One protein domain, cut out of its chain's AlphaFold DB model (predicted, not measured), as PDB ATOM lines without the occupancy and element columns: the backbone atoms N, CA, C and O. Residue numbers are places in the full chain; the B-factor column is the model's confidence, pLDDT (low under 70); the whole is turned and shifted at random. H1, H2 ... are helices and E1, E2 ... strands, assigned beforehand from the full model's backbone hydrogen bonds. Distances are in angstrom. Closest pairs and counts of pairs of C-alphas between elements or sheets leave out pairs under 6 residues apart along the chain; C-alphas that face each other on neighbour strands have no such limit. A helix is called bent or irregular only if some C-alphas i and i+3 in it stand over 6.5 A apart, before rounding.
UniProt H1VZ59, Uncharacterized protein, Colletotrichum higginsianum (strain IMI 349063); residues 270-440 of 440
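AT A GLANCE: This is residues 270 to 440 of the 440 residues of an uncharacterized protein of Colletotrichum higginsianum (strain IMI 349063) (UniProt H1VZ59). This is a long, loose chain of parts: a small strand hairpin, E1 and E2, lies towards one end, three crossing helices, H1, H2 and H3, make the middle, and the short helix H4 packs on H2 towards the other end. Two long loops draw out the length: residues 292 to 300 stick out beyond the hairpin, and the loop through Ser 370 reaches out at the opposite end. The printed part has 171 residues with two named strands and then four named helices, in the order E1 E2 H1 H2 H3 H4; the sheet E1 - E2 is antiparallel. The class is mostly helix, though under half of the residues, 73, are in named elements. The whole is loose, with a radius of gyration of the C-alphas of 21.2 A, and spans 78 by 37 by 32 A.

IN THESE COORDINATES: E1 is residues 270 to 274, beginning at C-alpha 270 at (-19.323, 27.400, 10.342), and E2 is residues 281 to 285. H1, residues 326 to 344, is 26.2 A long and begins at C-alpha 326 at (-30.453, 38.028, 7.248). H2, residues 377 to 396, is 27.7 A long; it is irregular, with C-alphas 388 and 391 7.4 A apart, and has a kink of 55 degrees near residue 390. H3, residues 407 to 421, is 20.5 A long. H4, residues 425 to 433, ends at C-alpha 433 at (-61.595, 43.510, 22.844).

HOW THE PARTS SIT: H2 is the hub, touching three other helices. H1 and H2 touch at Ile 338 and Arg 386, their closest C-alphas, 5.7 A apart, at a steep tilt of 61 degrees, opposite ways. Residues 389 to 393 of H2 touch H3, closest at the C-alphas of Val 393 and Val 410, 6.8 A; the tilt of 71 degrees is only just about perpendicular. Residues 380 to 388 of H2 touch H4, closest at the C-alphas of Arg 383 and Met 432, 6.7 A, about perpendicular at 87 degrees. Residues 327 to 331 of H1 touch residues 407 to 410 of H3, closest at the C-alphas of Ala 331 and Met 407, 5.6 A, at a steep tilt of 56 degrees. H1 and H4 are apart. E1 and E2 form a hairpin, antiparallel at 149 degrees, with N 271 and O 284 at 2.8 A and N 273 and O 282 at 2.9 A, within hydrogen-bond range. Every O i to N i+4 pair is within hydrogen-bond range in H1 and H4, but 11 of 16 in H2 and 10 of 11 in H3.

THE WHOLE: The C-alphas of Ser 296 and Ser 370, the two farthest apart, are 78.2 A apart. The printed part has no cut. The links E2 to H1 and H1 to H2 are long, with 40 and 32 residues; within the first, residues 315 to 316 pair antiparallel with residues 323 to 324. The mean pLDDT of the printed part is 82.6; residues 296 to 300, 365 to 375 and 417 to 440 are under 70.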
ATOM      1  N   ALA A 270     -17.929  27.418  10.751       96.31
ATOM      2  CA  ALA A 270     -19.323  27.400  10.342       96.31
ATOM      3  C   ALA A 270     -20.275  27.363  11.540       96.31
ATOM      4  O   ALA A 270     -20.071  26.643  12.519       96.31
ATOM      5  N   LYS A 271     -21.380  28.095  11.413       95.38
ATOM      6  CA  LYS A 271     -22.481  28.153  12.367       95.38
ATOM      7  C   LYS A 271     -23.651  27.306  11.884       95.38
ATOM      8  O   LYS A 271     -24.068  27.390  10.730       95.38
ATOM      9  N   LYS A 272     -24.262  26.549  12.795       96.94
ATOM     10  CA  LYS A 272     -25.549  25.890  12.539       96.94
ATOM     11  C   LYS A 272     -26.694  26.864  12.817       96.94
ATOM     12  O   LYS A 272     -26.832  27.352  13.937       96.94
ATOM     13  N   ILE A 273     -27.536  27.114  11.819       96.56
ATOM     14  CA  ILE A 273     -28.748  27.935  11.943       96.56
ATOM     15  C   ILE A 273     -29.985  27.120  11.576       96.56
ATOM     16  O   ILE A 273     -29.927  26.237  10.724       96.56
ATOM     17  N   ARG A 274     -31.124  27.403  12.208       96.88
ATOM     18  CA  ARG A 274     -32.394  26.767  11.841       96.88
ATOM     19  C   ARG A 274     -32.965  27.440  10.598       96.88
ATOM     20  O   ARG A 274     -33.021  28.667  10.537       96.88
ATOM     21  N   CYS A 275     -33.422  26.651   9.630       97.19
ATOM     22  CA  CYS A 275     -34.119  27.184   8.467       97.19
ATOM     23  C   CYS A 275     -35.377  27.971   8.905       97.19
ATOM     24  O   CYS A 275     -36.161  27.472   9.715       97.19
ATOM     25  N   PRO A 276     -35.621  29.173   8.353       96.00
ATOM     26  CA  PRO A 276     -36.850  29.928   8.591       96.00
ATOM     27  C   PRO A 276     -38.131  29.168   8.232       96.00
ATOM     28  O   PRO A 276     -39.157  29.389   8.866       96.00
ATOM     29  N   SER A 277     -38.078  28.276   7.243       94.94
ATOM     30  CA  SER A 277     -39.256  27.673   6.602       94.94
ATOM     31  C   SER A 277     -39.518  26.216   6.982       94.94
ATOM     32  O   SER A 277     -40.599  25.698   6.720       94.94
ATOM     33  N   CYS A 278     -38.533  25.521   7.548       95.00
ATOM     34  CA  CYS A 278     -38.625  24.099   7.884       95.00
ATOM     35  C   CYS A 278     -37.773  23.784   9.134       95.00
ATOM     36  O   CYS A 278     -36.995  24.632   9.571       95.00
ATOM     37  N   PRO A 279     -37.889  22.597   9.756       95.19
ATOM     38  CA  PRO A 279     -37.155  22.295  10.987       95.19
ATOM     39  C   PRO A 279     -35.652  22.020  10.784       95.19
ATOM     40  O   PRO A 279     -34.934  21.869  11.769       95.19
ATOM     41  N   THR A 280     -35.167  21.960   9.541       97.31
ATOM     42  CA  THR A 280     -33.783  21.599   9.197       97.31
ATOM     43  C   THR A 280     -32.760  22.603   9.736       97.31
ATOM     44  O   THR A 280     -32.916  23.816   9.577       97.31
ATOM     45  N   MET A 281     -31.675  22.087  10.321       97.81
ATOM     46  CA  MET A 281     -30.484  22.865  10.671       97.81
ATOM     47  C   MET A 281     -29.536  22.931   9.470       97.81
ATOM     48  O   MET A 281     -29.205  21.906   8.879       97.81
ATOM     49  N   VAL A 282     -29.092  24.132   9.118       97.69
ATOM     50  CA  VAL A 282     -28.205  24.414   7.985       97.69
ATOM     51  C   VAL A 282     -26.861  24.888   8.522       97.69
ATOM     52  O   VAL A 282     -26.816  25.767   9.380       97.69
ATOM     53  N   SER A 283     -25.772  24.291   8.037       97.56
ATOM     54  CA  SER A 283     -24.411  24.732   8.351       97.56
ATOM     55  C   SER A 283     -24.018  25.862   7.408       97.56
ATOM     56  O   SER A 283     -24.053  25.678   6.195       97.56
ATOM     57  N   VAL A 284     -23.658  27.016   7.959       97.38
ATOM     58  CA  VAL A 284     -23.359  28.240   7.212       97.38
ATOM     59  C   VAL A 284     -21.976  28.748   7.609       97.38
ATOM     60  O   VAL A 284     -21.751  28.947   8.802       97.38
ATOM     61  N   PRO A 285     -21.049  28.976   6.663       97.12
ATOM     62  CA  PRO A 285     -19.742  29.535   6.991       97.12
ATOM     63  C   PRO A 285     -19.881  30.946   7.573       97.12
ATOM     64  O   PRO A 285     -20.771  31.706   7.177       97.12
ATOM     65  N   TRP A 286     -18.989  31.329   8.485       97.25
ATOM     66  CA  TRP A 286     -18.956  32.699   9.006       97.25
ATOM     67  C   TRP A 286     -18.693  33.720   7.904       97.25
ATOM     68  O   TRP A 286     -19.342  34.759   7.864       97.25
ATOM     69  N   THR A 287     -17.802  33.399   6.970       96.56
ATOM     70  CA  THR A 287     -17.540  34.225   5.796       96.56
ATOM     71  C   THR A 287     -17.229  33.361   4.583       96.56
ATOM     72  O   THR A 287     -16.652  32.284   4.712       96.56
ATOM     73  N   THR A 288     -17.588  33.836   3.393       94.62
ATOM     74  CA  THR A 288     -17.139  33.258   2.113       94.62
ATOM     75  C   THR A 288     -16.072  34.120   1.434       94.62
ATOM     76  O   THR A 288     -15.715  33.898   0.280       94.62
ATOM     77  N   CYS A 289     -15.547  35.132   2.134       92.81
ATOM     78  CA  CYS A 289     -14.469  35.983   1.628       92.81
ATOM     79  C   CYS A 289     -13.080  35.340   1.703       92.81
ATOM     80  O   CYS A 289     -12.145  35.908   1.124       92.81
ATOM     81  N   GLY A 290     -12.947  34.221   2.420       89.69
ATOM     82  CA  GLY A 290     -11.719  33.444   2.534       89.69
ATOM     83  C   GLY A 290     -11.276  32.856   1.193       89.69
ATOM     84  O   GLY A 290     -12.102  32.481   0.362       89.69
ATOM     85  N   GLN A 291      -9.968  32.842   0.958       85.12
ATOM     86  CA  GLN A 291      -9.322  32.243  -0.204       85.12
ATOM     87  C   GLN A 291      -7.990  31.636   0.206       85.12
ATOM     88  O   GLN A 291      -7.234  32.251   0.957       85.12
ATOM     89  N   SER A 292      -7.650  30.492  -0.389       85.44
ATOM     90  CA  SER A 292      -6.303  29.937  -0.274       85.44
ATOM     91  C   SER A 292      -5.245  31.007  -0.566       85.44
ATOM     92  O   SER A 292      -5.399  31.824  -1.480       85.44
ATOM     93  N   ARG A 293      -4.160  30.987   0.212       84.00
ATOM     94  CA  ARG A 293      -3.052  31.944   0.103       84.00
ATOM     95  C   ARG A 293      -2.476  32.014  -1.312       84.00
ATOM     96  O   ARG A 293      -2.105  33.097  -1.764       84.00
ATOM     97  N   ASP A 294      -2.463  30.872  -1.994       80.00
ATOM     98  CA  ASP A 294      -1.894  30.684  -3.328       80.00
ATOM     99  C   ASP A 294      -2.946  30.806  -4.441       80.00
ATOM    100  O   ASP A 294      -2.723  30.364  -5.568       80.00
ATOM    101  N   TYR A 295      -4.120  31.382  -4.147       76.56
ATOM    102  CA  TYR A 295      -5.173  31.571  -5.139       76.56
ATOM    103  C   TYR A 295      -4.649  32.347  -6.360       76.56
ATOM    104  O   TYR A 295      -4.362  33.542  -6.299       76.56
ATOM    105  N   SER A 296      -4.573  31.652  -7.496       66.00
ATOM    106  CA  SER A 296      -4.061  32.165  -8.771       66.00
ATOM    107  C   SER A 296      -5.175  32.521  -9.763       66.00
ATOM    108  O   SER A 296      -4.958  32.524 -10.978       66.00
ATOM    109  N   GLY A 297      -6.402  32.738  -9.282       66.81
ATOM    110  CA  GLY A 297      -7.538  33.028 -10.152       66.81
ATOM    111  C   GLY A 297      -7.449  34.411 -10.799       66.81
ATOM    112  O   GLY A 297      -6.901  35.360 -10.245       66.81
ATOM    113  N   THR A 298      -8.036  34.545 -11.990       57.47
ATOM    114  CA  THR A 298      -7.956  35.767 -12.814       57.47
ATOM    115  C   THR A 298      -8.809  36.926 -12.296       57.47
ATOM    116  O   THR A 298      -8.601  38.075 -12.682       57.47
ATOM    117  N   LYS A 299      -9.779  36.649 -11.417       65.69
ATOM    118  CA  LYS A 299     -10.628  37.658 -10.775       65.69
ATOM    119  C   LYS A 299     -10.198  37.836  -9.330       65.69
ATOM    120  O   LYS A 299     -10.120  36.847  -8.608       65.69
ATOM    121  N   ARG A 300     -10.021  39.091  -8.903       66.06
ATOM    122  CA  ARG A 300      -9.934  39.469  -7.486       66.06
ATOM    123  C   ARG A 300     -11.327  39.364  -6.868       66.06
ATOM    124  O   ARG A 300     -12.172  40.201  -7.191       66.06
ATOM    125  N   PRO A 301     -11.607  38.374  -6.008       70.31
ATOM    126  CA  PRO A 301     -12.929  38.262  -5.418       70.31
ATOM    127  C   PRO A 301     -13.096  39.374  -4.381       70.31
ATOM    128  O   PRO A 301     -12.153  39.716  -3.655       70.31
ATOM    129  N   GLY A 302     -14.283  39.980  -4.362       81.00
ATOM    130  CA  GLY A 302     -14.604  41.081  -3.459       81.00
ATOM    131  C   GLY A 302     -14.590  40.675  -1.981       81.00
ATOM    132  O   GLY A 302     -14.325  39.530  -1.623       81.00
ATOM    133  N   ILE A 303     -14.901  41.638  -1.114       86.44
ATOM    134  CA  ILE A 303     -15.015  41.441   0.345       86.44
ATOM    135  C   ILE A 303     -16.469  41.476   0.845       86.44
ATOM    136  O   ILE A 303     -16.715  41.577   2.046       86.44
ATOM    137  N   ALA A 304     -17.440  41.423  -0.075       88.12
ATOM    138  CA  ALA A 304     -18.857  41.394   0.275       88.12
ATOM    139  C   ALA A 304     -19.189  40.098   1.029       88.12
ATOM    140  O   ALA A 304     -19.556  40.165   2.202       88.12
ATOM    141  N   GLY A 305     -18.937  38.954   0.380       91.62
ATOM    142  CA  GLY A 305     -19.196  37.622   0.921       91.62
ATOM    143  C   GLY A 305     -20.687  37.315   1.087       91.62
ATOM    144  O   GLY A 305     -21.542  38.180   0.904       91.62
ATOM    145  N   GLU A 306     -20.977  36.063   1.422       95.31
ATOM    146  CA  GLU A 306     -22.326  35.492   1.530       95.31
ATOM    147  C   GLU A 306     -22.496  34.565   2.754       95.31
ATOM    148  O   GLU A 306     -23.497  33.857   2.886       95.31
ATOM    149  N   GLY A 307     -21.512  34.549   3.653       96.06
ATOM    150  CA  GLY A 307     -21.559  33.868   4.943       96.06
ATOM    151  C   GLY A 307     -22.380  34.616   5.997       96.06
ATOM    152  O   GLY A 307     -22.955  35.677   5.756       96.06
ATOM    153  N   TYR A 308     -22.441  34.055   7.203       97.00
ATOM    154  CA  TYR A 308     -23.278  34.582   8.283       97.00
ATOM    155  C   TYR A 308     -22.810  35.944   8.820       97.00
ATOM    156  O   TYR A 308     -23.641  36.802   9.101       97.00
ATOM    157  N   ALA A 309     -21.502  36.182   8.927       96.62
ATOM    158  CA  ALA A 309     -20.935  37.483   9.294       96.62
ATOM    159  C   ALA A 309     -20.679  38.397   8.080       96.62
ATOM    160  O   ALA A 309     -20.115  39.483   8.217       96.62
ATOM    161  N   ASP A 310     -21.091  37.977   6.882       95.12
ATOM    162  CA  ASP A 310     -21.023  38.803   5.684       95.12
ATOM    163  C   ASP A 310     -22.272  39.689   5.545       95.12
ATOM    164  O   ASP A 310     -23.333  39.427   6.120       95.12
ATOM    165  N   GLY A 311     -22.151  40.764   4.757       87.12
ATOM    166  CA  GLY A 311     -23.233  41.741   4.588       87.12
ATOM    167  C   GLY A 311     -24.430  41.213   3.791       87.12
ATOM    168  O   GLY A 311     -25.530  41.745   3.921       87.12
ATOM    169  N   HIS A 312     -24.232  40.168   2.983       89.94
ATOM    170  CA  HIS A 312     -25.247  39.608   2.093       89.94
ATOM    171  C   HIS A 312     -25.356  38.086   2.257       89.94
ATOM    172  O   HIS A 312     -25.142  37.332   1.309       89.94
ATOM    173  N   LEU A 313     -25.670  37.631   3.478       95.88
ATOM    174  CA  LEU A 313     -25.935  36.216   3.758       95.88
ATOM    175  C   LEU A 313     -26.889  35.632   2.707       95.88
ATOM    176  O   LEU A 313     -28.031  36.082   2.594       95.88
ATOM    177  N   THR A 314     -26.421  34.614   1.988       96.00
ATOM    178  CA  THR A 314     -27.235  33.845   1.046       96.00
ATOM    179  C   THR A 314     -26.888  32.372   1.197       96.00
ATOM    180  O   THR A 314     -25.753  31.958   0.980       96.00
ATOM    181  N   GLN A 315     -27.845  31.569   1.653       96.69
ATOM    182  CA  GLN A 315     -27.641  30.135   1.862       96.69
ATOM    183  C   GLN A 315     -28.893  29.356   1.510       96.69
ATOM    184  O   GLN A 315     -29.969  29.638   2.026       96.69
ATOM    185  N   THR A 316     -28.777  28.343   0.661       96.56
ATOM    186  CA  THR A 316     -29.928  27.518   0.282       96.56
ATOM    187  C   THR A 316     -30.139  26.404   1.299       96.56
ATOM    188  O   THR A 316     -29.231  25.628   1.592       96.56
ATOM    189  N   CYS A 317     -31.356  26.287   1.833       97.06
ATOM    190  CA  CYS A 317     -31.702  25.157   2.686       97.06
ATOM    191  C   CYS A 317     -31.684  23.850   1.870       97.06
ATOM    192  O   CYS A 317     -32.426  23.752   0.894       97.06
ATOM    193  N   PRO A 318     -30.943  22.807   2.289       96.94
ATOM    194  CA  PRO A 318     -30.848  21.553   1.536       96.94
ATOM    195  C   PRO A 318     -32.142  20.724   1.553       96.94
ATOM    196  O   PRO A 318     -32.271  19.773   0.793       96.94
ATOM    197  N   SER A 319     -33.091  21.053   2.436       96.81
ATOM    198  CA  SER A 319     -34.335  20.297   2.608       96.81
ATOM    199  C   SER A 319     -35.520  20.920   1.870       96.81
ATOM    200  O   SER A 319     -36.242  20.206   1.183       96.81
ATOM    201  N   CYS A 320     -35.737  22.233   2.002       95.44
ATOM    202  CA  CYS A 320     -36.890  22.915   1.403       95.44
ATOM    203  C   CYS A 320     -36.523  23.917   0.298       95.44
ATOM    204  O   CYS A 320     -37.402  24.622  -0.193       95.44
ATOM    205  N   SER A 321     -35.239  24.015  -0.057       94.69
ATOM    206  CA  SER A 321     -34.699  24.880  -1.118       94.69
ATOM    207  C   SER A 321     -34.927  26.387  -0.942       94.69
ATOM    208  O   SER A 321     -34.607  27.162  -1.838       94.69
ATOM    209  N   VAL A 322     -35.443  26.834   0.207       94.06
ATOM    210  CA  VAL A 322     -35.583  28.263   0.512       94.06
ATOM    211  C   VAL A 322     -34.209  28.897   0.712       94.06
ATOM    212  O   VAL A 322     -33.364  28.355   1.431       94.06
ATOM    213  N   THR A 323     -34.014  30.069   0.110       95.56
ATOM    214  CA  THR A 323     -32.848  30.922   0.346       95.56
ATOM    215  C   THR A 323     -32.969  31.625   1.693       95.56
ATOM    216  O   THR A 323     -33.895  32.397   1.937       95.56
ATOM    217  N   ILE A 324     -32.009  31.356   2.567       96.81
ATOM    218  CA  ILE A 324     -31.852  31.952   3.885       96.81
ATOM    219  C   ILE A 324     -30.988  33.203   3.746       96.81
ATOM    220  O   ILE A 324     -29.852  33.143   3.278       96.81
ATOM    221  N   THR A 325     -31.542  34.320   4.196       96.88
ATOM    222  CA  THR A 325     -30.904  35.639   4.269       96.88
ATOM    223  C   THR A 325     -31.044  36.228   5.672       96.88
ATOM    224  O   THR A 325     -31.890  35.779   6.455       96.88
ATOM    225  N   HIS A 326     -30.282  37.281   5.990       96.31
ATOM    226  CA  HIS A 326     -30.453  38.028   7.248       96.31
ATOM    227  C   HIS A 326     -31.893  38.522   7.444       96.31
ATOM    228  O   HIS A 326     -32.446  38.406   8.537       96.31
ATOM    229  N   GLU A 327     -32.535  38.993   6.375       96.31
ATOM    230  CA  GLU A 327     -33.932  39.442   6.397       96.31
ATOM    231  C   GLU A 327     -34.908  38.310   6.728       96.31
ATOM    232  O   GLU A 327     -35.784  38.470   7.582       96.31
ATOM    233  N   SER A 328     -34.704  37.128   6.139       95.94
ATOM    234  CA  SER A 328     -35.530  35.955   6.434       95.94
ATOM    235  C   SER A 328     -35.388  35.489   7.888       95.94
ATOM    236  O   SER A 328     -36.368  35.076   8.508       95.94
ATOM    237  N   LEU A 329     -34.181  35.595   8.462       96.75
ATOM    238  CA  LEU A 329     -33.908  35.237   9.855       96.75
ATOM    239  C   LEU A 329     -34.555  36.233  10.824       96.75
ATOM    240  O   LEU A 329     -35.111  35.817  11.839       96.75
ATOM    241  N   ARG A 330     -34.544  37.532  10.499       96.56
ATOM    242  CA  ARG A 330     -35.240  38.578  11.270       96.56
ATOM    243  C   ARG A 330     -36.754  38.370  11.255       96.56
ATOM    244  O   ARG A 330     -37.370  38.366  12.319       96.56
ATOM    245  N   ALA A 331     -37.335  38.106  10.083       95.94
ATOM    246  CA  ALA A 331     -38.756  37.780   9.955       95.94
ATOM    247  C   ALA A 331     -39.122  36.500  10.730       95.94
ATOM    248  O   ALA A 331     -40.128  36.462  11.437       95.94
ATOM    249  N   ALA A 332     -38.276  35.465  10.675       96.62
ATOM    250  CA  ALA A 332     -38.464  34.247  11.463       96.62
ATOM    251  C   ALA A 332     -38.365  34.493  12.973       96.62
ATOM    252  O   ALA A 332     -39.148  33.917  13.728       96.62
ATOM    253  N   LYS A 333     -37.446  35.355  13.427       96.31
ATOM    254  CA  LYS A 333     -37.378  35.774  14.833       96.31
ATOM    255  C   LYS A 333     -38.684  36.455  15.251       96.31
ATOM    256  O   LYS A 333     -39.254  36.061  16.260       96.31
ATOM    257  N   PHE A 334     -39.182  37.403  14.456       96.56
ATOM    258  CA  PHE A 334     -40.445  38.092  14.731       96.56
ATOM    259  C   PHE A 334     -41.633  37.122  14.788       96.56
ATOM    260  O   PHE A 334     -42.410  37.160  15.738       96.56
ATOM    261  N   ARG A 335     -41.727  36.174  13.843       95.75
ATOM    262  CA  ARG A 335     -42.716  35.088  13.896       95.75
ATOM    263  C   ARG A 335     -42.643  34.321  15.216       95.75
ATOM    264  O   ARG A 335     -43.675  34.080  15.831       95.75
ATOM    265  N   ASN A 336     -41.442  33.920  15.632       95.81
ATOM    266  CA  ASN A 336     -41.254  33.153  16.860       95.81
ATOM    267  C   ASN A 336     -41.655  33.977  18.097       95.81
ATOM    268  O   ASN A 336     -42.258  33.424  19.011       95.81
ATOM    269  N   ASP A 337     -41.369  35.284  18.109       96.06
ATOM    270  CA  ASP A 337     -41.803  36.197  19.172       96.06
ATOM    271  C   ASP A 337     -43.342  36.284  19.236       96.06
ATOM    272  O   ASP A 337     -43.905  36.182  20.325       96.06
ATOM    273  N   ILE A 338     -44.037  36.380  18.091       95.44
ATOM    274  CA  ILE A 338     -45.511  36.335  18.046       95.44
ATOM    275  C   ILE A 338     -46.028  34.986  18.549       95.44
ATOM    276  O   ILE A 338     -46.937  34.943  19.373       95.44
ATOM    277  N   GLN A 339     -45.460  33.878  18.070       95.31
ATOM    278  CA  GLN A 339     -45.883  32.536  18.468       95.31
ATOM    279  C   GLN A 339     -45.735  32.334  19.975       95.31
ATOM    280  O   GLN A 339     -46.694  31.914  20.608       95.31
ATOM    281  N   ALA A 340     -44.590  32.700  20.554       95.38
ATOM    282  CA  ALA A 340     -44.367  32.623  21.995       95.38
ATOM    283  C   ALA A 340     -45.346  33.509  22.783       95.38
ATOM    284  O   ALA A 340     -45.820  33.128  23.852       95.38
ATOM    285  N   SER A 341     -45.693  34.671  22.232       94.81
ATOM    286  CA  SER A 341     -46.693  35.566  22.806       94.81
ATOM    287  C   SER A 341     -48.102  34.956  22.796       94.81
ATOM    288  O   SER A 341     -48.819  35.051  23.786       94.81
ATOM    289  N   VAL A 342     -48.481  34.253  21.723       92.69
ATOM    290  CA  VAL A 342     -49.770  33.544  21.619       92.69
ATOM    291  C   VAL A 342     -49.814  32.296  22.505       92.69
ATOM    292  O   VAL A 342     -50.805  32.063  23.190       92.69
ATOM    293  N   THR A 343     -48.770  31.464  22.491       94.19
ATOM    294  CA  THR A 343     -48.794  30.146  23.153       94.19
ATOM    295  C   THR A 343     -48.460  30.206  24.633       94.19
ATOM    296  O   THR A 343     -48.926  29.372  25.405       94.19
ATOM    297  N   SER A 344     -47.607  31.150  25.019       94.06
ATOM    298  CA  SER A 344     -46.989  31.200  26.346       94.06
ATOM    299  C   SER A 344     -47.196  32.542  27.034       94.06
ATOM    300  O   SER A 344     -46.656  32.743  28.114       94.06
ATOM    301  N   ASP A 345     -47.985  33.442  26.437       93.06
ATOM    302  CA  ASP A 345     -48.292  34.769  26.982       93.06
ATOM    303  C   ASP A 345     -47.044  35.639  27.216       93.06
ATOM    304  O   ASP A 345     -47.074  36.586  27.998       93.06
ATOM    305  N   HIS A 346     -45.931  35.325  26.540       95.56
ATOM    306  CA  HIS A 346     -44.708  36.116  26.634       95.56
ATOM    307  C   HIS A 346     -44.981  37.542  26.142       95.56
ATOM    308  O   HIS A 346     -45.553  37.741  25.062       95.56
ATOM    309  N   ALA A 347     -44.528  38.534  26.907       94.75
ATOM    310  CA  ALA A 347     -44.535  39.922  26.470       94.75
ATOM    311  C   ALA A 347     -43.765  40.040  25.143       94.75
ATOM    312  O   ALA A 347     -42.786  39.320  24.931       94.75
ATOM    313  N   MET A 348     -44.186  40.904  24.217       94.44
ATOM    314  CA  MET A 348     -43.485  41.095  22.936       94.44
ATOM    315  C   MET A 348     -42.378  42.154  23.052       94.44
ATOM    316  O   MET A 348     -42.494  43.063  23.870       94.44
ATOM    317  N   PRO A 349     -41.279  42.054  22.276       93.06
ATOM    318  CA  PRO A 349     -40.241  43.074  22.310       93.06
ATOM    319  C   PRO A 349     -40.779  44.361  21.682       93.06
ATOM    320  O   PRO A 349     -41.515  44.310  20.698       93.06
ATOM    321  N   GLY A 350     -40.385  45.505  22.226       91.69
ATOM    322  CA  GLY A 350     -40.858  46.828  21.836       91.69
ATOM    323  C   GLY A 350     -42.195  47.228  22.466       91.69
ATOM    324  O   GLY A 350     -42.698  48.304  22.147       91.69
ATOM    325  N   THR A 351     -42.784  46.394  23.332       91.94
ATOM    326  CA  THR A 351     -44.066  46.686  24.000       91.94
ATOM    327  C   THR A 351     -43.963  46.678  25.523       91.94
ATOM    328  O   THR A 351     -44.989  46.782  26.186       91.94
ATOM    329  N   ILE A 352     -42.768  46.539  26.107       93.88
ATOM    330  CA  ILE A 352     -42.603  46.344  27.561       93.88
ATOM    331  C   ILE A 352     -42.457  47.666  28.314       93.88
ATOM    332  O   ILE A 352     -42.987  47.797  29.410       93.88
ATOM    333  N   LEU A 353     -41.776  48.660  27.746       92.44
ATOM    334  CA  LEU A 353     -41.518  49.933  28.426       92.44
ATOM    335  C   LEU A 353     -42.554  51.003  28.074       92.44
ATOM    336  O   LEU A 353     -42.924  51.154  26.906       92.44
ATOM    337  N   ASP A 354     -42.954  51.793  29.073       89.31
ATOM    338  CA  ASP A 354     -43.824  52.952  28.873       89.31
ATOM    339  C   ASP A 354     -43.188  53.933  27.872       89.31
ATOM    340  O   ASP A 354     -41.995  54.244  27.931       89.31
ATOM    341  N   LEU A 355     -43.987  54.413  26.915       84.75
ATOM    342  CA  LEU A 355     -43.481  55.185  25.775       84.75
ATOM    343  C   LEU A 355     -42.896  56.544  26.168       84.75
ATOM    344  O   LEU A 355     -42.024  57.047  25.458       84.75
ATOM    345  N   HIS A 356     -43.385  57.137  27.257       85.88
ATOM    346  CA  HIS A 356     -42.993  58.476  27.676       85.88
ATOM    347  C   HIS A 356     -41.813  58.442  28.647       85.88
ATOM    348  O   HIS A 356     -40.861  59.204  28.504       85.88
ATOM    349  N   THR A 357     -41.871  57.540  29.621       88.38
ATOM    350  CA  THR A 357     -40.885  57.438  30.701       88.38
ATOM    351  C   THR A 357     -39.746  56.475  30.381       88.38
ATOM    352  O   THR A 357     -38.667  56.609  30.951       88.38
ATOM    353  N   GLY A 358     -39.956  55.509  29.480       89.00
ATOM    354  CA  GLY A 358     -38.988  54.446  29.203       89.00
ATOM    355  C   GLY A 358     -38.796  53.474  30.370       89.00
ATOM    356  O   GLY A 358     -37.792  52.768  30.404       89.00
ATOM    357  N   LEU A 359     -39.730  53.446  31.324       90.06
ATOM    358  CA  LEU A 359     -39.677  52.626  32.532       90.06
ATOM    359  C   LEU A 359     -40.840  51.623  32.568       90.06
ATOM    360  O   LEU A 359     -41.867  51.847  31.919       90.06
ATOM    361  N   PRO A 360     -40.706  50.511  33.313       91.12
ATOM    362  CA  PRO A 360     -41.824  49.613  33.550       91.12
ATOM    363  C   PRO A 360     -42.899  50.333  34.372       91.12
ATOM    364  O   PRO A 360     -42.630  50.885  35.440       91.12
ATOM    365  N   LYS A 361     -44.129  50.325  33.865       88.25
ATOM    366  CA  LYS A 361     -45.296  50.928  34.513       88.25
ATOM    367  C   LYS A 361     -46.477  49.966  34.409       88.25
ATOM    368  O   LYS A 361     -46.818  49.595  33.282       88.25
ATOM    369  N   PRO A 362     -47.099  49.560  35.534       85.81
ATOM    370  CA  PRO A 362     -48.293  48.724  35.506       85.81
ATOM    371  C   PRO A 362     -49.385  49.329  34.627       85.81
ATOM    372  O   PRO A 362     -49.731  50.509  34.746       85.81
ATOM    373  N   LEU A 363     -49.918  48.504  33.739       85.88
ATOM    374  CA  LEU A 363     -50.979  48.857  32.818       85.88
ATOM    375  C   LEU A 363     -52.322  48.636  33.503       85.88
ATOM    376  O   LEU A 363     -52.550  47.604  34.119       85.88
ATOM    377  N   LYS A 364     -53.236  49.593  33.371       77.62
ATOM    378  CA  LYS A 364     -54.608  49.455  33.865       77.62
ATOM    379  C   LYS A 364     -55.542  49.323  32.675       77.62
ATOM    380  O   LYS A 364     -55.384  50.049  31.699       77.62
ATOM    381  N   TYR A 365     -56.502  48.409  32.760       67.88
ATOM    382  CA  TYR A 365     -57.663  48.461  31.877       67.88
ATOM    383  C   TYR A 365     -58.538  49.640  32.300       67.88
ATOM    384  O   TYR A 365     -58.754  49.840  33.497       67.88
ATOM    385  N   ASP A 366     -59.053  50.399  31.335       58.34
ATOM    386  CA  ASP A 366     -60.027  51.450  31.620       58.34
ATOM    387  C   ASP A 366     -61.294  50.810  32.211       58.34
ATOM    388  O   ASP A 366     -62.051  50.130  31.515       58.34
ATOM    389  N   SER A 367     -61.510  50.993  33.516       51.81
ATOM    390  CA  SER A 367     -62.657  50.449  34.256       51.81
ATOM    391  C   SER A 367     -63.939  51.269  34.097       51.81
ATOM    392  O   SER A 367     -65.009  50.812  34.494       51.81
ATOM    393  N   ASP A 368     -63.857  52.468  33.518       44.59
ATOM    394  CA  ASP A 368     -64.889  53.498  33.699       44.59
ATOM    395  C   ASP A 368     -65.967  53.538  32.607       44.59
ATOM    396  O   ASP A 368     -66.789  54.453  32.577       44.59
ATOM    397  N   ASN A 369     -66.047  52.535  31.727       43.06
ATOM    398  CA  ASN A 369     -67.200  52.417  30.834       43.06
ATOM    399  C   ASN A 369     -67.546  50.954  30.543       43.06
ATOM    400  O   ASN A 369     -66.849  50.262  29.801       43.06
ATOM    401  N   SER A 370     -68.675  50.496  31.088       43.25
ATOM    402  CA  SER A 370     -69.192  49.118  31.035       43.25
ATOM    403  C   SER A 370     -69.524  48.582  29.629       43.25
ATOM    404  O   SER A 370     -70.086  47.498  29.510       43.25
ATOM    405  N   ASN A 371     -69.132  49.290  28.564       46.75
ATOM    406  CA  ASN A 371     -69.263  48.867  27.167       46.75
ATOM    407  C   ASN A 371     -67.939  48.857  26.368       46.75
ATOM    408  O   ASN A 371     -67.954  48.500  25.189       46.75
ATOM    409  N   SER A 372     -66.793  49.207  26.967       48.84
ATOM    410  CA  SER A 372     -65.479  49.062  26.322       48.84
ATOM    411  C   SER A 372     -64.333  49.158  27.335       48.84
ATOM    412  O   SER A 372     -63.781  50.238  27.534       48.84
ATOM    413  N   ALA A 373     -63.942  48.035  27.939       51.50
ATOM    414  CA  ALA A 373     -62.644  47.938  28.601       51.50
ATOM    415  C   ALA A 373     -61.554  48.022  27.519       51.50
ATOM    416  O   ALA A 373     -61.259  47.036  26.842       51.50
ATOM    417  N   GLY A 374     -61.038  49.227  27.272       58.75
ATOM    418  CA  GLY A 374     -59.997  49.462  26.279       58.75
ATOM    419  C   GLY A 374     -58.718  48.726  26.668       58.75
ATOM    420  O   GLY A 374     -58.264  48.811  27.807       58.75
ATOM    421  N   CYS A 375     -58.144  47.973  25.729       63.84
ATOM    422  CA  CYS A 375     -56.780  47.468  25.861       63.84
ATOM    423  C   CYS A 375     -55.824  48.646  26.101       63.84
ATOM    424  O   CYS A 375     -55.908  49.605  25.334       63.84
ATOM    425  N   PRO A 376     -54.881  48.561  27.060       73.06
ATOM    426  CA  PRO A 376     -53.828  49.560  27.196       73.06
ATOM    427  C   PRO A 376     -53.122  49.797  25.855       73.06
ATOM    428  O   PRO A 376     -52.713  48.830  25.203       73.06
ATOM    429  N   ASP A 377     -52.948  51.061  25.460       73.88
ATOM    430  CA  ASP A 377     -52.361  51.444  24.164       73.88
ATOM    431  C   ASP A 377     -51.000  50.779  23.911       73.88
ATOM    432  O   ASP A 377     -50.671  50.394  22.791       73.88
ATOM    433  N   GLN A 378     -50.219  50.563  24.970       83.12
ATOM    434  CA  GLN A 378     -48.905  49.926  24.900       83.12
ATOM    435  C   GLN A 378     -48.953  48.467  24.405       83.12
ATOM    436  O   GLN A 378     -48.007  47.992  23.779       83.12
ATOM    437  N   LEU A 379     -50.058  47.756  24.644       83.81
ATOM    438  CA  LEU A 379     -50.249  46.372  24.198       83.81
ATOM    439  C   LEU A 379     -50.846  46.284  22.792       83.81
ATOM    440  O   LEU A 379     -50.902  45.193  22.219       83.81
ATOM    441  N   PHE A 380     -51.263  47.412  22.206       83.69
ATOM    442  CA  PHE A 380     -51.854  47.437  20.872       83.69
ATOM    443  C   PHE A 380     -50.959  46.761  19.812       83.69
ATOM    444  O   PHE A 380     -51.464  45.865  19.128       83.69
ATOM    445  N   PRO A 381     -49.645  47.060  19.697       87.50
ATOM    446  CA  PRO A 381     -48.790  46.404  18.704       87.50
ATOM    447  C   PRO A 381     -48.686  44.888  18.906       87.50
ATOM    448  O   PRO A 381     -48.716  44.131  17.935       87.50
ATOM    449  N   ALA A 382     -48.617  44.427  20.161       88.75
ATOM    450  CA  ALA A 382     -48.554  43.002  20.473       88.75
ATOM    451  C   ALA A 382     -49.849  42.286  20.063       88.75
ATOM    452  O   ALA A 382     -49.810  41.259  19.384       88.75
ATOM    453  N   ARG A 383     -51.016  42.853  20.394       85.06
ATOM    454  CA  ARG A 383     -52.321  42.276  20.025       85.06
ATOM    455  C   ARG A 383     -52.554  42.276  18.522       85.06
ATOM    456  O   ARG A 383     -53.051  41.284  17.982       85.06
ATOM    457  N   LEU A 384     -52.141  43.349  17.851       84.81
ATOM    458  CA  LEU A 384     -52.151  43.430  16.398       84.81
ATOM    459  C   LEU A 384     -51.311  42.308  15.785       84.81
ATOM    460  O   LEU A 384     -51.772  41.612  14.884       84.81
ATOM    461  N   ALA A 385     -50.111  42.066  16.311       88.56
ATOM    462  CA  ALA A 385     -49.240  41.018  15.805       88.56
ATOM    463  C   ALA A 385     -49.814  39.607  16.030       88.56
ATOM    464  O   ALA A 385     -49.845  38.802  15.094       88.56
ATOM    465  N   ARG A 386     -50.343  39.328  17.232       87.19
ATOM    466  CA  ARG A 386     -50.973  38.042  17.591       87.19
ATOM    467  C   ARG A 386     -52.141  37.678  16.668       87.19
ATOM    468  O   ARG A 386     -52.268  36.522  16.274       87.19
ATOM    469  N   ARG A 387     -52.999  38.648  16.337       79.12
ATOM    470  CA  ARG A 387     -54.287  38.399  15.654       79.12
ATOM    471  C   ARG A 387     -54.282  38.723  14.177       79.12
ATOM    472  O   ARG A 387     -54.951  38.054  13.399       79.12
ATOM    473  N   GLY A 388     -53.571  39.780  13.829       76.88
ATOM    474  CA  GLY A 388     -53.590  40.360  12.504       76.88
ATOM    475  C   GLY A 388     -52.500  39.824  11.590       76.88
ATOM    476  O   GLY A 388     -52.732  39.672  10.398       76.88
ATOM    477  N   LEU A 389     -51.324  39.517  12.143       85.56
ATOM    478  CA  LEU A 389     -50.119  39.318  11.331       85.56
ATOM    479  C   LEU A 389     -49.563  37.906  11.371       85.56
ATOM    480  O   LEU A 389     -48.840  37.527  10.456       85.56
ATOM    481  N   LEU A 390     -49.873  37.114  12.402       88.69
ATOM    482  CA  LEU A 390     -49.274  35.787  12.555       88.69
ATOM    483  C   LEU A 390     -49.457  34.919  11.302       88.69
ATOM    484  O   LEU A 390     -48.491  34.319  10.835       88.69
ATOM    485  N   ALA A 391     -50.670  34.873  10.746       88.56
ATOM    486  CA  ALA A 391     -50.951  34.099   9.540       88.56
ATOM    487  C   ALA A 391     -50.095  34.577   8.357       88.56
ATOM    488  O   ALA A 391     -49.438  33.771   7.710       88.56
ATOM    489  N   GLU A 392     -50.022  35.885   8.129       88.19
ATOM    490  CA  GLU A 392     -49.276  36.481   7.014       88.19
ATOM    491  C   GLU A 392     -47.770  36.240   7.136       88.19
ATOM    492  O   GLU A 392     -47.115  35.843   6.169       88.19
ATOM    493  N   VAL A 393     -47.229  36.393   8.348       90.88
ATOM    494  CA  VAL A 393     -45.818  36.127   8.650       90.88
ATOM    495  C   VAL A 393     -45.491  34.634   8.497       90.88
ATOM    496  O   VAL A 393     -44.400  34.270   8.056       90.88
ATOM    497  N   VAL A 394     -46.421  33.740   8.838       91.25
ATOM    498  CA  VAL A 394     -46.253  32.298   8.608       91.25
ATOM    499  C   VAL A 394     -46.285  31.977   7.113       91.25
ATOM    500  O   VAL A 394     -45.404  31.257   6.645       91.25
ATOM    501  N   GLU A 395     -47.247  32.514   6.359       90.88
ATOM    502  CA  GLU A 395     -47.378  32.272   4.917       90.88
ATOM    503  C   GLU A 395     -46.158  32.767   4.131       90.88
ATOM    504  O   GLU A 395     -45.624  32.023   3.309       90.88
ATOM    505  N   MET A 396     -45.647  33.972   4.417       91.19
ATOM    506  CA  MET A 396     -44.483  34.522   3.701       91.19
ATOM    507  C   MET A 396     -43.197  33.712   3.918       91.19
ATOM    508  O   MET A 396     -42.276  33.780   3.105       91.19
ATOM    509  N   LEU A 397     -43.121  32.947   5.013       93.19
ATOM    510  CA  LEU A 397     -41.989  32.081   5.336       93.19
ATOM    511  C   LEU A 397     -42.146  30.667   4.764       93.19
ATOM    512  O   LEU A 397     -41.247  29.850   4.961       93.19
ATOM    513  N   LYS A 398     -43.232  30.337   4.054       91.81
ATOM    514  CA  LYS A 398     -43.386  29.023   3.416       91.81
ATOM    515  C   LYS A 398     -42.514  28.881   2.161       91.81
ATOM    516  O   LYS A 398     -42.316  29.852   1.425       91.81
ATOM    517  N   PRO A 399     -42.028  27.661   1.861       90.38
ATOM    518  CA  PRO A 399     -41.366  27.384   0.590       90.38
ATOM    519  C   PRO A 399     -42.266  27.730  -0.602       90.38
ATOM    520  O   PRO A 399     -43.458  27.429  -0.589       90.38
ATOM    521  N   GLY A 400     -41.694  28.357  -1.633       84.19
ATOM    522  CA  GLY A 400     -42.434  28.762  -2.834       84.19
ATOM    523  C   GLY A 400     -43.236  30.064  -2.703       84.19
ATOM    524  O   GLY A 400     -43.950  30.418  -3.642       84.19
ATOM    525  N   SER A 401     -43.116  30.794  -1.586       85.38
ATOM    526  CA  SER A 401     -43.652  32.157  -1.472       85.38
ATOM    527  C   SER A 401     -43.118  33.044  -2.603       85.38
ATOM    528  O   SER A 401     -41.924  33.041  -2.906       85.38
ATOM    529  N   LYS A 402     -44.010  33.828  -3.225       81.62
ATOM    530  CA  LYS A 402     -43.651  34.774  -4.297       81.62
ATOM    531  C   LYS A 402     -42.871  35.984  -3.781       81.62
ATOM    532  O   LYS A 402     -42.230  36.670  -4.571       81.62
ATOM    533  N   VAL A 403     -42.956  36.259  -2.480       85.06
ATOM    534  CA  VAL A 403     -42.362  37.433  -1.841       85.06
ATOM    535  C   VAL A 403     -41.248  36.982  -0.905       85.06
ATOM    536  O   VAL A 403     -41.451  36.100  -0.066       85.06
ATOM    537  N   ALA A 404     -40.070  37.591  -1.048       87.69
ATOM    538  CA  ALA A 404     -38.927  37.310  -0.191       87.69
ATOM    539  C   ALA A 404     -39.201  37.799   1.245       87.69
ATOM    540  O   ALA A 404     -39.579  38.960   1.433       87.69
ATOM    541  N   PRO A 405     -39.007  36.953   2.271       92.25
ATOM    542  CA  PRO A 405     -39.355  37.323   3.632       92.25
ATOM    543  C   PRO A 405     -38.416  38.399   4.192       92.25
ATOM    544  O   PRO A 405     -37.199  38.223   4.218       92.25
ATOM    545  N   SER A 406     -38.992  39.507   4.668       94.19
ATOM    546  CA  SER A 406     -38.280  40.611   5.324       94.19
ATOM    547  C   SER A 406     -39.201  41.370   6.277       94.19
ATOM    548  O   SER A 406     -40.424  41.292   6.153       94.19
ATOM    549  N   MET A 407     -38.633  42.157   7.196       94.12
ATOM    550  CA  MET A 407     -39.442  43.029   8.061       94.12
ATOM    551  C   MET A 407     -40.106  44.183   7.295       94.12
ATOM    552  O   MET A 407     -41.125  44.692   7.753       94.12
ATOM    553  N   MET A 408     -39.587  44.562   6.120       93.00
ATOM    554  CA  MET A 408     -40.262  45.530   5.245       93.00
ATOM    555  C   MET A 408     -41.581  44.966   4.718       93.00
ATOM    556  O   MET A 408     -42.596  45.633   4.814       93.00
ATOM    557  N   VAL A 409     -41.594  43.704   4.278       91.31
ATOM    558  CA  VAL A 409     -42.830  43.035   3.833       91.31
ATOM    559  C   VAL A 409     -43.829  42.896   4.981       91.31
ATOM    560  O   VAL A 409     -45.023  43.064   4.774       91.31
ATOM    561  N   VAL A 410     -43.357  42.639   6.207       90.88
ATOM    562  CA  VAL A 410     -44.230  42.641   7.394       90.88
ATOM    563  C   VAL A 410     -44.864  44.016   7.609       90.88
ATOM    564  O   VAL A 410     -46.062  44.088   7.863       90.88
ATOM    565  N   ARG A 411     -44.088  45.102   7.488       90.44
ATOM    566  CA  ARG A 411     -44.607  46.473   7.579       90.44
ATOM    567  C   ARG A 411     -45.610  46.767   6.460       90.44
ATOM    568  O   ARG A 411     -46.673  47.296   6.745       90.44
ATOM    569  N   ASP A 412     -45.301  46.407   5.221       88.81
ATOM    570  CA  ASP A 412     -46.182  46.678   4.080       88.81
ATOM    571  C   ASP A 412     -47.514  45.921   4.239       88.81
ATOM    572  O   ASP A 412     -48.584  46.504   4.092       88.81
ATOM    573  N   ASN A 413     -47.466  44.663   4.693       83.88
ATOM    574  CA  ASN A 413     -48.654  43.894   5.070       83.88
ATOM    575  C   ASN A 413     -49.442  44.547   6.222       83.88
ATOM    576  O   ASN A 413     -50.676  44.528   6.214       83.88
ATOM    577  N   MET A 414     -48.750  45.122   7.217       82.81
ATOM    578  CA  MET A 414     -49.400  45.883   8.286       82.81
ATOM    579  C   MET A 414     -50.143  47.101   7.716       82.81
ATOM    580  O   MET A 414     -51.299  47.338   8.059       82.81
ATOM    581  N   GLU A 415     -49.502  47.871   6.841       81.94
ATOM    582  CA  GLU A 415     -50.105  49.053   6.226       81.94
ATOM    583  C   GLU A 415     -51.318  48.648   5.371       81.94
ATOM    584  O   GLU A 415     -52.440  49.058   5.657       81.94
ATOM    585  N   GLU A 416     -51.151  47.738   4.413       78.81
ATOM    586  CA  GLU A 416     -52.217  47.329   3.490       78.81
ATOM    587  C   GLU A 416     -53.449  46.745   4.197       78.81
ATOM    588  O   GLU A 416     -54.595  47.073   3.860       78.81
ATOM    589  N   ASN A 417     -53.245  45.896   5.208       69.31
ATOM    590  CA  ASN A 417     -54.362  45.261   5.897       69.31
ATOM    591  C   ASN A 417     -54.988  46.158   6.962       69.31
ATOM    592  O   ASN A 417     -56.214  46.151   7.096       69.31
ATOM    593  N   PHE A 418     -54.205  46.946   7.702       66.56
ATOM    594  CA  PHE A 418     -54.731  47.672   8.862       66.56
ATOM    595  C   PHE A 418     -55.075  49.132   8.586       66.56
ATOM    596  O   PHE A 418     -55.988  49.642   9.231       66.56
ATOM    597  N   THR A 419     -54.480  49.777   7.575       63.78
ATOM    598  CA  THR A 419     -54.972  51.079   7.091       63.78
ATOM    599  C   THR A 419     -56.093  50.936   6.056       63.78
ATOM    600  O   THR A 419     -56.737  51.927   5.727       63.78
ATOM    601  N   GLY A 420     -56.343  49.719   5.547       60.78
ATOM    602  CA  GLY A 420     -57.422  49.390   4.605       60.78
ATOM    603  C   GLY A 420     -58.600  48.638   5.244       60.78
ATOM    604  O   GLY A 420     -59.652  49.223   5.496       60.78
ATOM    605  N   LYS A 421     -58.446  47.330   5.524       51.72
ATOM    606  CA  LYS A 421     -59.530  46.455   6.043       51.72
ATOM    607  C   LYS A 421     -59.964  46.790   7.477       51.72
ATOM    608  O   LYS A 421     -61.113  46.537   7.842       51.72
ATOM    609  N   PHE A 422     -59.067  47.356   8.285       52.06
ATOM    610  CA  PHE A 422     -59.328  47.762   9.673       52.06
ATOM    611  C   PHE A 422     -59.346  49.286   9.871       52.06
ATOM    612  O   PHE A 422     -59.323  49.743  11.006       52.06
ATOM    613  N   ALA A 423     -59.460  50.080   8.799       54.75
ATOM    614  CA  ALA A 423     -59.610  51.536   8.912       54.75
ATOM    615  C   ALA A 423     -60.842  51.953   9.744       54.75
ATOM    616  O   ALA A 423     -60.887  53.053  10.295       54.75
ATOM    617  N   ASP A 424     -61.841  51.069   9.854       61.38
ATOM    618  CA  ASP A 424     -62.962  51.236  10.771       61.38
ATOM    619  C   ASP A 424     -62.515  51.001  12.226       61.38
ATOM    620  O   ASP A 424     -62.113  49.897  12.614       61.38
ATOM    621  N   SER A 425     -62.664  52.039  13.056       60.25
ATOM    622  CA  SER A 425     -62.427  52.009  14.506       60.25
ATOM    623  C   SER A 425     -63.118  50.827  15.198       60.25
ATOM    624  O   SER A 425     -62.605  50.310  16.192       60.25
ATOM    625  N   LYS A 426     -64.252  50.345  14.675       61.69
ATOM    626  CA  LYS A 426     -64.959  49.173  15.201       61.69
ATOM    627  C   LYS A 426     -64.179  47.868  15.003       61.69
ATOM    628  O   LYS A 426     -64.115  47.064  15.931       61.69
ATOM    629  N   ASN A 427     -63.547  47.681  13.845       61.44
ATOM    630  CA  ASN A 427     -62.754  46.486  13.547       61.44
ATOM    631  C   ASN A 427     -61.435  46.497  14.342       61.44
ATOM    632  O   ASN A 427     -61.022  45.463  14.865       61.44
ATOM    633  N   LEU A 428     -60.808  47.669  14.507       63.66
ATOM    634  CA  LEU A 428     -59.656  47.854  15.408       63.66
ATOM    635  C   LEU A 428     -60.020  47.513  16.860       63.66
ATOM    636  O   LEU A 428     -59.306  46.756  17.519       63.66
ATOM    637  N   LYS A 429     -61.176  47.990  17.339       62.34
ATOM    638  CA  LYS A 429     -61.696  47.650  18.671       62.34
ATOM    639  C   LYS A 429     -61.998  46.160  18.824       62.34
ATOM    640  O   LYS A 429     -61.781  45.614  19.899       62.34
ATOM    641  N   GLU A 430     -62.448  45.464  17.780       64.00
ATOM    642  CA  GLU A 430     -62.666  44.011  17.835       64.00
ATOM    643  C   GLU A 430     -61.352  43.230  18.017       64.00
ATOM    644  O   GLU A 430     -61.290  42.307  18.836       64.00
ATOM    645  N   VAL A 431     -60.281  43.644  17.326       63.09
ATOM    646  CA  VAL A 431     -58.925  43.102  17.533       63.09
ATOM    647  C   VAL A 431     -58.446  43.351  18.968       63.09
ATOM    648  O   VAL A 431     -57.771  42.488  19.532       63.09
ATOM    649  N   MET A 432     -58.838  44.468  19.589       61.53
ATOM    650  CA  MET A 432     -58.478  44.826  20.969       61.53
ATOM    651  C   MET A 432     -59.310  44.108  22.050       61.53
ATOM    652  O   MET A 432     -58.745  43.748  23.084       61.53
ATOM    653  N   ASN A 433     -60.610  43.884  21.814       57.69
ATOM    654  CA  ASN A 433     -61.595  43.510  22.844       57.69
ATOM    655  C   ASN A 433     -61.847  42.012  23.012       57.69
ATOM    656  O   ASN A 433     -62.361  41.606  24.055       57.69
ATOM    657  N   ARG A 434     -61.546  41.157  22.025       52.34
ATOM    658  CA  ARG A 434     -61.659  39.710  22.272       52.34
ATOM    659  C   ARG A 434     -60.631  39.375  23.361       52.34
ATOM    660  O   ARG A 434     -59.443  39.520  23.131       52.34
ATOM    661  N   HIS A 435     -61.034  39.015  24.570       48.91
ATOM    662  CA  HIS A 435     -60.110  38.388  25.516       48.91
ATOM    663  C   HIS A 435     -59.877  36.951  25.044       48.91
ATOM    664  O   HIS A 435     -60.817  36.310  24.570       48.91
ATOM    665  N   ASP A 436     -58.645  36.445  25.141       45.56
ATOM    666  CA  ASP A 436     -58.327  35.040  24.867       45.56
ATOM    667  C   ASP A 436     -58.970  34.141  25.941       45.56
ATOM    668  O   ASP A 436     -58.321  33.623  26.844       45.56
ATOM    669  N   VAL A 437     -60.284  33.938  25.840       36.41
ATOM    670  CA  VAL A 437     -60.981  32.801  26.443       36.41
ATOM    671  C   VAL A 437     -61.056  31.724  25.373       36.41
ATOM    672  O   VAL A 437     -62.083  31.478  24.747       36.41
ATOM    673  N   THR A 438     -59.919  31.104  25.086       33.31
ATOM    674  CA  THR A 438     -59.896  29.793  24.430       33.31
ATOM    675  C   THR A 438     -58.688  29.005  24.918       33.31
ATOM    676  O   THR A 438     -57.840  28.564  24.155       33.31
ATOM    677  N   ARG A 439     -58.636  28.790  26.240       32.34
ATOM    678  CA  ARG A 439     -58.115  27.520  26.754       32.34
ATOM    679  C   ARG A 439     -59.159  26.455  26.419       32.34
ATOM    680  O   ARG A 439     -60.226  26.439  27.030       32.34
ATOM    681  N   ARG A 440     -58.883  25.633  25.410       29.75
ATOM    682  CA  ARG A 440     -59.411  24.270  25.340       29.75
ATOM    683  C   ARG A 440     -58.275  23.317  25.629       29.75
ATOM    684  O   ARG A 440     -57.169  23.594  25.115       29.75
TER     685      ARG A 440